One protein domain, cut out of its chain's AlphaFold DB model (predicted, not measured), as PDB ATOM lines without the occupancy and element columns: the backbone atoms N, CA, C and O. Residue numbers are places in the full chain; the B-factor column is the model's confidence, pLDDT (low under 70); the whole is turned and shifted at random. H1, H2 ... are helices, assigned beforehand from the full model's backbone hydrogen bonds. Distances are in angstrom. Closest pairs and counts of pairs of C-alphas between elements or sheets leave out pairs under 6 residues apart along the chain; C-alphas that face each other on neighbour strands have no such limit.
ATOM      1  N   LYS A   2    -103.946 -24.880  -6.055       36.09
ATOM      2  CA  LYS A   2    -105.109 -24.871  -6.975       36.09
ATOM      3  C   LYS A   2    -104.815 -24.268  -8.360       36.09
ATOM      4  O   LYS A   2    -105.260 -24.825  -9.357       36.09
ATOM      5  N   ASP A   3    -103.986 -23.226  -8.426       41.78
ATOM      6  CA  ASP A   3    -103.682 -22.545  -9.696       41.78
ATOM      7  C   ASP A   3    -102.666 -23.300 -10.577       41.78
ATOM      8  O   ASP A   3    -102.761 -23.255 -11.802       41.78
ATOM      9  N   LYS A   4    -101.749 -24.088  -9.981       51.16
ATOM     10  CA  LYS A   4    -100.845 -24.992 -10.729       51.16
ATOM     11  C   LYS A   4    -101.625 -26.146 -11.383       51.16
ATOM     12  O   LYS A   4    -101.343 -26.498 -12.523       51.16
ATOM     13  N   LYS A   5    -102.653 -26.677 -10.702       49.50
ATOM     14  CA  LYS A   5    -103.520 -27.759 -11.213       49.50
ATOM     15  C   LYS A   5    -104.232 -27.340 -12.505       49.50
ATOM     16  O   LYS A   5    -104.199 -28.074 -13.484       49.50
ATOM     17  N   ALA A   6    -104.776 -26.121 -12.544       48.06
ATOM     18  CA  ALA A   6    -105.427 -25.578 -13.737       48.06
ATOM     19  C   ALA A   6    -104.450 -25.377 -14.913       48.06
ATOM     20  O   ALA A   6    -104.788 -25.693 -16.050       48.06
ATOM     21  N   ALA A   7    -103.223 -24.914 -14.654       51.44
ATOM     22  CA  ALA A   7    -102.231 -24.681 -15.706       51.44
ATOM     23  C   ALA A   7    -101.723 -25.977 -16.369       51.44
ATOM     24  O   ALA A   7    -101.473 -25.990 -17.575       51.44
ATOM     25  N   ILE A   8    -101.598 -27.072 -15.610       53.16
ATOM     26  CA  ILE A   8    -101.196 -28.379 -16.157       53.16
ATOM     27  C   ILE A   8    -102.382 -29.046 -16.879       53.16
ATOM     28  O   ILE A   8    -102.196 -29.615 -17.953       53.16
ATOM     29  N   MET A   9    -103.612 -28.882 -16.370       49.41
ATOM     30  CA  MET A   9    -104.841 -29.349 -17.036       49.41
ATOM     31  C   MET A   9    -105.092 -28.685 -18.398       49.41
ATOM     32  O   MET A   9    -105.677 -29.314 -19.269       49.41
ATOM     33  N   VAL A  10    -104.638 -27.443 -18.606       47.97
ATOM     34  CA  VAL A  10    -104.762 -26.738 -19.900       47.97
ATOM     35  C   VAL A  10    -103.739 -27.230 -20.937       47.97
ATOM     36  O   VAL A  10    -103.958 -27.058 -22.133       47.97
ATOM     37  N   LYS A  11    -102.636 -27.865 -20.511       52.28
ATOM     38  CA  LYS A  11    -101.617 -28.424 -21.421       52.28
ATOM     39  C   LYS A  11    -101.849 -29.894 -21.783       52.28
ATOM     40  O   LYS A  11    -101.347 -30.335 -22.811       52.28
ATOM     41  N   ALA A  12    -102.579 -30.648 -20.962       53.41
ATOM     42  CA  ALA A  12    -102.942 -32.026 -21.272       53.41
ATOM     43  C   ALA A  12    -104.144 -32.044 -22.231       53.41
ATOM     44  O   ALA A  12    -105.170 -31.421 -21.958       53.41
ATOM     45  N   HIS A  13    -104.029 -32.758 -23.353       60.84
ATOM     46  CA  HIS A  13    -105.162 -33.014 -24.245       60.84
ATOM     47  C   HIS A  13    -106.308 -33.641 -23.420       60.84
ATOM     48  O   HIS A  13    -106.017 -34.552 -22.639       60.84
ATOM     49  N   PRO A  14    -107.579 -33.210 -23.548       66.56
ATOM     50  CA  PRO A  14    -108.688 -33.728 -22.734       66.56
ATOM     51  C   PRO A  14    -108.812 -35.258 -22.761       66.56
ATOM     52  O   PRO A  14    -109.198 -35.869 -21.768       66.56
ATOM     53  N   ASP A  15    -108.408 -35.871 -23.875       70.31
ATOM     54  CA  ASP A  15    -108.411 -37.321 -24.085       70.31
ATOM     55  C   ASP A  15    -107.429 -38.071 -23.171       70.31
ATOM     56  O   ASP A  15    -107.605 -39.256 -22.918       70.31
ATOM     57  N   LEU A  16    -106.423 -37.388 -22.616       68.94
ATOM     58  CA  LEU A  16    -105.467 -37.973 -21.671       68.94
ATOM     59  C   LEU A  16    -106.032 -38.103 -20.250       68.94
ATOM     60  O   LEU A  16    -105.422 -38.758 -19.409       68.94
ATOM     61  N   LEU A  17    -107.176 -37.473 -19.963       75.94
ATOM     62  CA  LEU A  17    -107.839 -37.521 -18.654       75.94
ATOM     63  C   LEU A  17    -108.893 -38.632 -18.557       75.94
ATOM     64  O   LEU A  17    -109.579 -38.738 -17.541       75.94
ATOM     65  N   VAL A  18    -109.053 -39.434 -19.610       72.25
ATOM     66  CA  VAL A  18    -110.016 -40.537 -19.675       72.25
ATOM     67  C   VAL A  18    -109.306 -41.865 -19.967       72.25
ATOM     68  O   VAL A  18    -108.193 -41.867 -20.501       72.25
ATOM     69  N   PRO A  19    -109.930 -43.015 -19.641       72.94
ATOM     70  CA  PRO A  19    -109.370 -44.320 -19.969       72.94
ATOM     71  C   PRO A  19    -109.021 -44.447 -21.464       72.94
ATOM     72  O   PRO A  19    -109.775 -43.954 -22.305       72.94
ATOM     73  N   PRO A  20    -107.920 -45.139 -21.811       79.81
ATOM     74  CA  PRO A  20    -107.100 -45.997 -20.945       79.81
ATOM     75  C   PRO A  20    -105.991 -45.263 -20.169       79.81
ATOM     76  O   PRO A  20    -105.195 -45.921 -19.504       79.81
ATOM     77  N   HIS A  21    -105.907 -43.934 -20.254       81.75
ATOM     78  CA  HIS A  21    -104.884 -43.157 -19.562       81.75
ATOM     79  C   HIS A  21    -105.156 -43.059 -18.059       81.75
ATOM     80  O   HIS A  21    -106.298 -43.127 -17.607       81.75
ATOM     81  N   VAL A  22    -104.085 -42.880 -17.285       88.00
ATOM     82  CA  VAL A  22    -104.136 -42.782 -15.815       88.00
ATOM     83  C   VAL A  22    -103.663 -41.421 -15.304       88.00
ATOM     84  O   VAL A  22    -103.254 -41.293 -14.153       88.00
ATOM     85  N   VAL A  23    -103.664 -40.395 -16.160       85.69
ATOM     86  CA  VAL A  23    -103.094 -39.074 -15.844       85.69
ATOM     87  C   VAL A  23    -103.803 -38.425 -14.649       85.69
ATOM     88  O   VAL A  23    -103.155 -37.788 -13.822       85.69
ATOM     89  N   ASP A  24    -105.110 -38.643 -14.498       85.00
ATOM     90  CA  ASP A  24    -105.894 -38.222 -13.333       85.00
ATOM     91  C   ASP A  24    -105.362 -38.823 -12.020       85.00
ATOM     92  O   ASP A  24    -105.215 -38.110 -11.023       85.00
ATOM     93  N   LYS A  25    -105.004 -40.110 -12.038       88.62
ATOM     94  CA  LYS A  25    -104.382 -40.804 -10.911       88.62
ATOM     95  C   LYS A  25    -102.967 -40.302 -10.645       88.62
ATOM     96  O   LYS A  25    -102.588 -40.177  -9.486       88.62
ATOM     97  N   LEU A  26    -102.199 -39.951 -11.682       89.75
ATOM     98  CA  LEU A  26    -100.861 -39.366 -11.507       89.75
ATOM     99  C   LEU A  26    -100.919 -38.021 -10.785       89.75
ATOM    100  O   LEU A  26    -100.096 -37.765  -9.908       89.75
ATOM    101  N   PHE A  27    -101.911 -37.182 -11.094       87.31
ATOM    102  CA  PHE A  27    -102.125 -35.943 -10.347       87.31
ATOM    103  C   PHE A  27    -102.407 -36.209  -8.869       87.31
ATOM    104  O   PHE A  27    -101.847 -35.528  -8.014       87.31
ATOM    105  N   GLN A  28    -103.265 -37.189  -8.568       89.38
ATOM    106  CA  GLN A  28    -103.595 -37.548  -7.187       89.38
ATOM    107  C   GLN A  28    -102.378 -38.120  -6.450       89.38
ATOM    108  O   GLN A  28    -102.147 -37.767  -5.296       89.38
ATOM    109  N   LEU A  29    -101.574 -38.944  -7.130       90.00
ATOM    110  CA  LEU A  29    -100.331 -39.502  -6.602       90.00
ATOM    111  C   LEU A  29     -99.346 -38.393  -6.214       90.00
ATOM    112  O   LEU A  29     -98.873 -38.347  -5.083       90.00
ATOM    113  N   VAL A  30     -99.067 -37.473  -7.142       85.56
ATOM    114  CA  VAL A  30     -98.097 -36.388  -6.934       85.56
ATOM    115  C   VAL A  30     -98.593 -35.377  -5.897       85.56
ATOM    116  O   VAL A  30     -97.809 -34.879  -5.097       85.56
ATOM    117  N   ALA A  31     -99.904 -35.123  -5.839       84.69
ATOM    118  CA  ALA A  31    -100.507 -34.281  -4.807       84.69
ATOM    119  C   ALA A  31    -100.559 -34.945  -3.414       84.69
ATOM    120  O   ALA A  31    -100.964 -34.294  -2.449       84.69
ATOM    121  N   GLY A  32    -100.195 -36.228  -3.299       86.25
ATOM    122  CA  GLY A  32    -100.329 -37.014  -2.071       86.25
ATOM    123  C   GLY A  32    -101.781 -37.332  -1.687       86.25
ATOM    124  O   GLY A  32    -102.037 -37.761  -0.565       86.25
ATOM    125  N   GLU A  33    -102.733 -37.118  -2.600       91.06
ATOM    126  CA  GLU A  33    -104.163 -37.410  -2.429       91.06
ATOM    127  C   GLU A  33    -104.460 -38.913  -2.589       91.06
ATOM    128  O   GLU A  33    -105.476 -39.399  -2.095       91.06
ATOM    129  N   TRP A  34    -103.563 -39.652  -3.249       92.50
ATOM    130  CA  TRP A  34    -103.648 -41.098  -3.432       92.50
ATOM    131  C   TRP A  34    -102.296 -41.765  -3.174       92.50
ATOM    132  O   TRP A  34    -101.254 -41.283  -3.615       92.50
ATOM    133  N   GLN A  35    -102.324 -42.890  -2.462       92.88
ATOM    134  CA  GLN A  35    -101.169 -43.751  -2.232       92.88
ATOM    135  C   GLN A  35    -101.527 -45.158  -2.716       92.88
ATOM    136  O   GLN A  35    -102.322 -45.819  -2.048       92.88
ATOM    137  N   PRO A  36    -100.994 -45.601  -3.869       91.94
ATOM    138  CA  PRO A  36    -101.338 -46.893  -4.432       91.94
ATOM    139  C   PRO A  36    -100.850 -48.020  -3.531       91.94
ATOM    140  O   PRO A  36     -99.706 -47.998  -3.053       91.94
ATOM    141  N   ASP A  37    -101.702 -49.023  -3.342       95.75
ATOM    142  CA  ASP A  37    -101.299 -50.278  -2.715       95.75
ATOM    143  C   ASP A  37    -100.304 -51.060  -3.611       95.75
ATOM    144  O   ASP A  37    -100.071 -50.681  -4.765       95.75
ATOM    145  N   PRO A  38     -99.667 -52.141  -3.121       95.56
ATOM    146  CA  PRO A  38     -98.691 -52.888  -3.918       95.56
ATOM    147  C   PRO A  38     -99.238 -53.415  -5.255       95.56
ATOM    148  O   PRO A  38     -98.520 -53.424  -6.251       95.56
ATOM    149  N   THR A  39    -100.508 -53.817  -5.304       95.19
ATOM    150  CA  THR A  39    -101.145 -54.300  -6.534       95.19
ATOM    151  C   THR A  39    -101.376 -53.154  -7.518       95.19
ATOM    152  O   THR A  39    -101.119 -53.299  -8.712       95.19
ATOM    153  N   GLU A  40    -101.809 -51.993  -7.034       93.81
ATOM    154  CA  GLU A  40    -101.959 -50.789  -7.855       93.81
ATOM    155  C   GLU A  40    -100.609 -50.274  -8.379       93.81
ATOM    156  O   GLU A  40    -100.529 -49.792  -9.511       93.81
ATOM    157  N   GLN A  41     -99.533 -50.412  -7.599       93.06
ATOM    158  CA  GLN A  41     -98.172 -50.076  -8.035       93.06
ATOM    159  C   GLN A  41     -97.706 -50.965  -9.190       93.06
ATOM    160  O   GLN A  41     -97.174 -50.451 -10.175       93.06
ATOM    161  N   GLU A  42     -97.935 -52.277  -9.110       92.31
ATOM    162  CA  GLU A  42     -97.617 -53.207 -10.200       92.31
ATOM    163  C   GLU A  42     -98.409 -52.881 -11.473       92.31
ATOM    164  O   GLU A  42     -97.849 -52.864 -12.571       92.31
ATOM    165  N   GLN A  43     -99.696 -52.546 -11.337       90.75
ATOM    166  CA  GLN A  43    -100.540 -52.142 -12.466       90.75
ATOM    167  C   GLN A  43    -100.070 -50.833 -13.110       90.75
ATOM    168  O   GLN A  43    -100.035 -50.727 -14.337       90.75
ATOM    169  N   LEU A  44     -99.679 -49.841 -12.304       91.06
ATOM    170  CA  LEU A  44     -99.098 -48.596 -12.803       91.06
ATOM    171  C   LEU A  44     -97.783 -48.848 -13.543       91.06
ATOM    172  O   LEU A  44     -97.589 -48.314 -14.633       91.06
ATOM    173  N   ALA A  45     -96.901 -49.677 -12.980       89.75
ATOM    174  CA  ALA A  45     -95.638 -50.034 -13.614       89.75
ATOM    175  C   ALA A  45     -95.866 -50.711 -14.974       89.75
ATOM    176  O   ALA A  45     -95.248 -50.315 -15.960       89.75
ATOM    177  N   ALA A  46     -96.804 -51.661 -15.049       87.94
ATOM    178  CA  ALA A  46     -97.192 -52.298 -16.304       87.94
ATOM    179  C   ALA A  46     -97.733 -51.277 -17.318       87.94
ATOM    180  O   ALA A  46     -97.310 -51.264 -18.471       87.94
ATOM    181  N   HIS A  47     -98.594 -50.353 -16.885       88.25
ATOM    182  CA  HIS A  47     -99.122 -49.312 -17.764       88.25
ATOM    183  C   HIS A  47     -98.027 -48.378 -18.302       88.25
ATOM    184  O   HIS A  47     -98.037 -48.016 -19.479       88.25
ATOM    185  N   PHE A  48     -97.052 -48.003 -17.470       88.88
ATOM    186  CA  PHE A  48     -95.935 -47.168 -17.906       88.88
ATOM    187  C   PHE A  48     -95.010 -47.860 -18.897       88.88
ATOM    188  O   PHE A  48     -94.335 -47.151 -19.632       88.88
ATOM    189  N   MET A  49     -94.980 -49.189 -18.971       85.38
ATOM    190  CA  MET A  49     -94.250 -49.882 -20.038       85.38
ATOM    191  C   MET A  49     -94.902 -49.663 -21.406       85.38
ATOM    192  O   MET A  49     -94.203 -49.580 -22.410       85.38
ATOM    193  N   GLU A  50     -96.220 -49.474 -21.449       82.56
ATOM    194  CA  GLU A  50     -96.990 -49.458 -22.696       82.56
ATOM    195  C   GLU A  50     -97.458 -48.061 -23.127       82.56
ATOM    196  O   GLU A  50     -97.712 -47.834 -24.306       82.56
ATOM    197  N   CYS A  51     -97.585 -47.103 -22.200       83.12
ATOM    198  CA  CYS A  51     -98.190 -45.803 -22.493       83.12
ATOM    199  C   CYS A  51     -97.173 -44.643 -22.459       83.12
ATOM    200  O   CYS A  51     -96.898 -44.109 -21.376       83.12
ATOM    201  N   PRO A  52     -96.664 -44.171 -23.620       83.94
ATOM    202  CA  PRO A  52     -95.731 -43.042 -23.678       83.94
ATOM    203  C   PRO A  52     -96.332 -41.764 -23.094       83.94
ATOM    204  O   PRO A  52     -95.683 -41.101 -22.293       83.94
ATOM    205  N   TYR A  53     -97.607 -41.477 -23.371       84.06
ATOM    206  CA  TYR A  53     -98.281 -40.290 -22.841       84.06
ATOM    207  C   TYR A  53     -98.290 -40.236 -21.310       84.06
ATOM    208  O   TYR A  53     -98.051 -39.178 -20.727       84.06
ATOM    209  N   CYS A  54     -98.529 -41.368 -20.643       86.69
ATOM    210  CA  CYS A  54     -98.516 -41.424 -19.182       86.69
ATOM    211  C   CYS A  54     -97.091 -41.337 -18.615       86.69
ATOM    212  O   CYS A  54     -96.909 -40.716 -17.566       86.69
ATOM    213  N   ARG A  55     -96.073 -41.867 -19.315       90.25
ATOM    214  CA  ARG A  55     -94.658 -41.633 -18.962       90.25
ATOM    215  C   ARG A  55     -94.305 -40.148 -19.057       90.25
ATOM    216  O   ARG A  55     -93.786 -39.587 -18.095       90.25
ATOM    217  N   THR A  56     -94.637 -39.494 -20.170       89.06
ATOM    218  CA  THR A  56     -94.387 -38.061 -20.377       89.06
ATOM    219  C   THR A  56     -95.121 -37.210 -19.341       89.06
ATOM    220  O   THR A  56     -94.528 -36.303 -18.760       89.06
ATOM    221  N   ALA A  57     -96.388 -37.522 -19.045       87.38
ATOM    222  CA  ALA A  57     -97.150 -36.827 -18.010       87.38
ATOM    223  C   ALA A  57     -96.473 -36.941 -16.635       87.38
ATOM    224  O   ALA A  57     -96.312 -35.932 -15.950       87.38
ATOM    225  N   LEU A  58     -96.014 -38.139 -16.254       89.75
ATOM    226  CA  LEU A  58     -95.280 -38.340 -15.006       89.75
ATOM    227  C   LEU A  58     -93.973 -37.534 -14.971       89.75
ATOM    228  O   LEU A  58     -93.691 -36.886 -13.967       89.75
ATOM    229  N   ILE A  59     -93.204 -37.525 -16.066       90.38
ATOM    230  CA  ILE A  59     -91.965 -36.736 -16.180       90.38
ATOM    231  C   ILE A  59     -92.246 -35.252 -15.950       90.38
ATOM    232  O   ILE A  59     -91.546 -34.614 -15.165       90.38
ATOM    233  N   VAL A  60     -93.273 -34.700 -16.602       88.19
ATOM    234  CA  VAL A  60     -93.642 -33.283 -16.469       88.19
ATOM    235  C   VAL A  60     -94.055 -32.957 -15.036       88.19
ATOM    236  O   VAL A  60     -93.602 -31.953 -14.486       88.19
ATOM    237  N   LEU A  61     -94.878 -33.809 -14.417       85.94
ATOM    238  CA  LEU A  61     -95.340 -33.612 -13.042       85.94
ATOM    239  C   LEU A  61     -94.182 -33.645 -12.042       85.94
ATOM    240  O   LEU A  61     -94.037 -32.722 -11.246       85.94
ATOM    241  N   LEU A  62     -93.326 -34.665 -12.118       86.62
ATOM    242  CA  LEU A  62     -92.176 -34.790 -11.224       86.62
ATOM    243  C   LEU A  62     -91.152 -33.676 -11.448       86.62
ATOM    244  O   LEU A  62     -90.575 -33.182 -10.485       86.62
ATOM    245  N   SER A  63     -90.950 -33.238 -12.694       84.94
ATOM    246  CA  SER A  63     -90.057 -32.111 -12.991       84.94
ATOM    247  C   SER A  63     -90.537 -30.825 -12.316       84.94
ATOM    248  O   SER A  63     -89.721 -30.103 -11.755       84.94
ATOM    249  N   ALA A  64     -91.849 -30.567 -12.323       83.25
ATOM    250  CA  ALA A  64     -92.441 -29.377 -11.713       83.25
ATOM    251  C   ALA A  64     -92.413 -29.392 -10.174       83.25
ATOM    252  O   ALA A  64     -92.358 -28.327  -9.557       83.25
ATOM    253  N   GLU A  65     -92.464 -30.571  -9.548       80.56
ATOM    254  CA  GLU A  65     -92.296 -30.701  -8.092       80.56
ATOM    255  C   GLU A  65     -90.825 -30.584  -7.670       80.56
ATOM    256  O   GLU A  65     -90.517 -29.990  -6.640       80.56
ATOM    257  N   LEU A  66     -89.901 -31.090  -8.492       81.94
ATOM    258  CA  LEU A  66     -88.462 -31.070  -8.217       81.94
ATOM    259  C   LEU A  66     -87.755 -29.779  -8.672       81.94
ATOM    260  O   LEU A  66     -86.538 -29.674  -8.523       81.94
ATOM    261  N   GLU A  67     -88.478 -28.795  -9.218       74.88
ATOM    262  CA  GLU A  67     -87.926 -27.481  -9.595       74.88
ATOM    263  C   GLU A  67     -87.303 -26.741  -8.397       74.88
ATOM    264  O   GLU A  67     -86.295 -26.056  -8.560       74.88
ATOM    265  N   GLU A  68     -87.869 -26.921  -7.201       67.50
ATOM    266  CA  GLU A  68     -87.408 -26.301  -5.949       67.50
ATOM    267  C   GLU A  68     -86.348 -27.155  -5.220       67.50
ATOM    268  O   GLU A  68     -85.701 -26.686  -4.280       67.50
ATOM    269  N   GLU A  69     -86.145 -28.411  -5.635       64.19
ATOM    270  CA  GLU A  69     -85.109 -29.272  -5.068       64.19
ATOM    271  C   GLU A  69     -83.741 -28.991  -5.704       64.19
ATOM    272  O   GLU A  69     -83.592 -28.861  -6.924       64.19
TER     273      GLU A  69
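AT A GLANCE: This is residues 2 to 69 of the 147 residues of an uncharacterized protein of Chloroflexi bacterium (UniProt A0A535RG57). H3 and H5 run side by side as the core, H4 makes a corner with H5, and H1 lies near the core. Printed are 68 residues with five named helices, H1 to H5 in order, class all helix. The whole is compact, radius of gyration of the C-alphas 11.9 A, spans 31 by 27 by 18 A.

IN THESE COORDINATES: Find C-alpha 2 at (-105.109, -24.871, -6.975), where H1, residues 2 to 9, begins. H2, residues 14 to 17, H3, residues 23 to 30, and H4, residues 38 to 50, 19.2 A long, follow. H5, residues 52 to 68, runs 25.8 A to C-alpha 68 at (-87.408, -26.301, -5.949).

HOW THE PARTS SIT: H3 and H5 touch at a shallow tilt of 30 degrees, closest C-alphas Val 23 and Cys 54, 6.1 A. H4 and H5 are close but not clearly touching, closest C-alphas Phe 48 and Arg 55, 5.8 A. Every O i to N i+4 pair is within hydrogen-bond range in H1 and H3, 8 of 9 in H4, 12 of 13 in H5.

THE WHOLE: The printed part has no cut and no long link; pLDDT is under 70 at residues 2 to 14, 16 and 68 to 69.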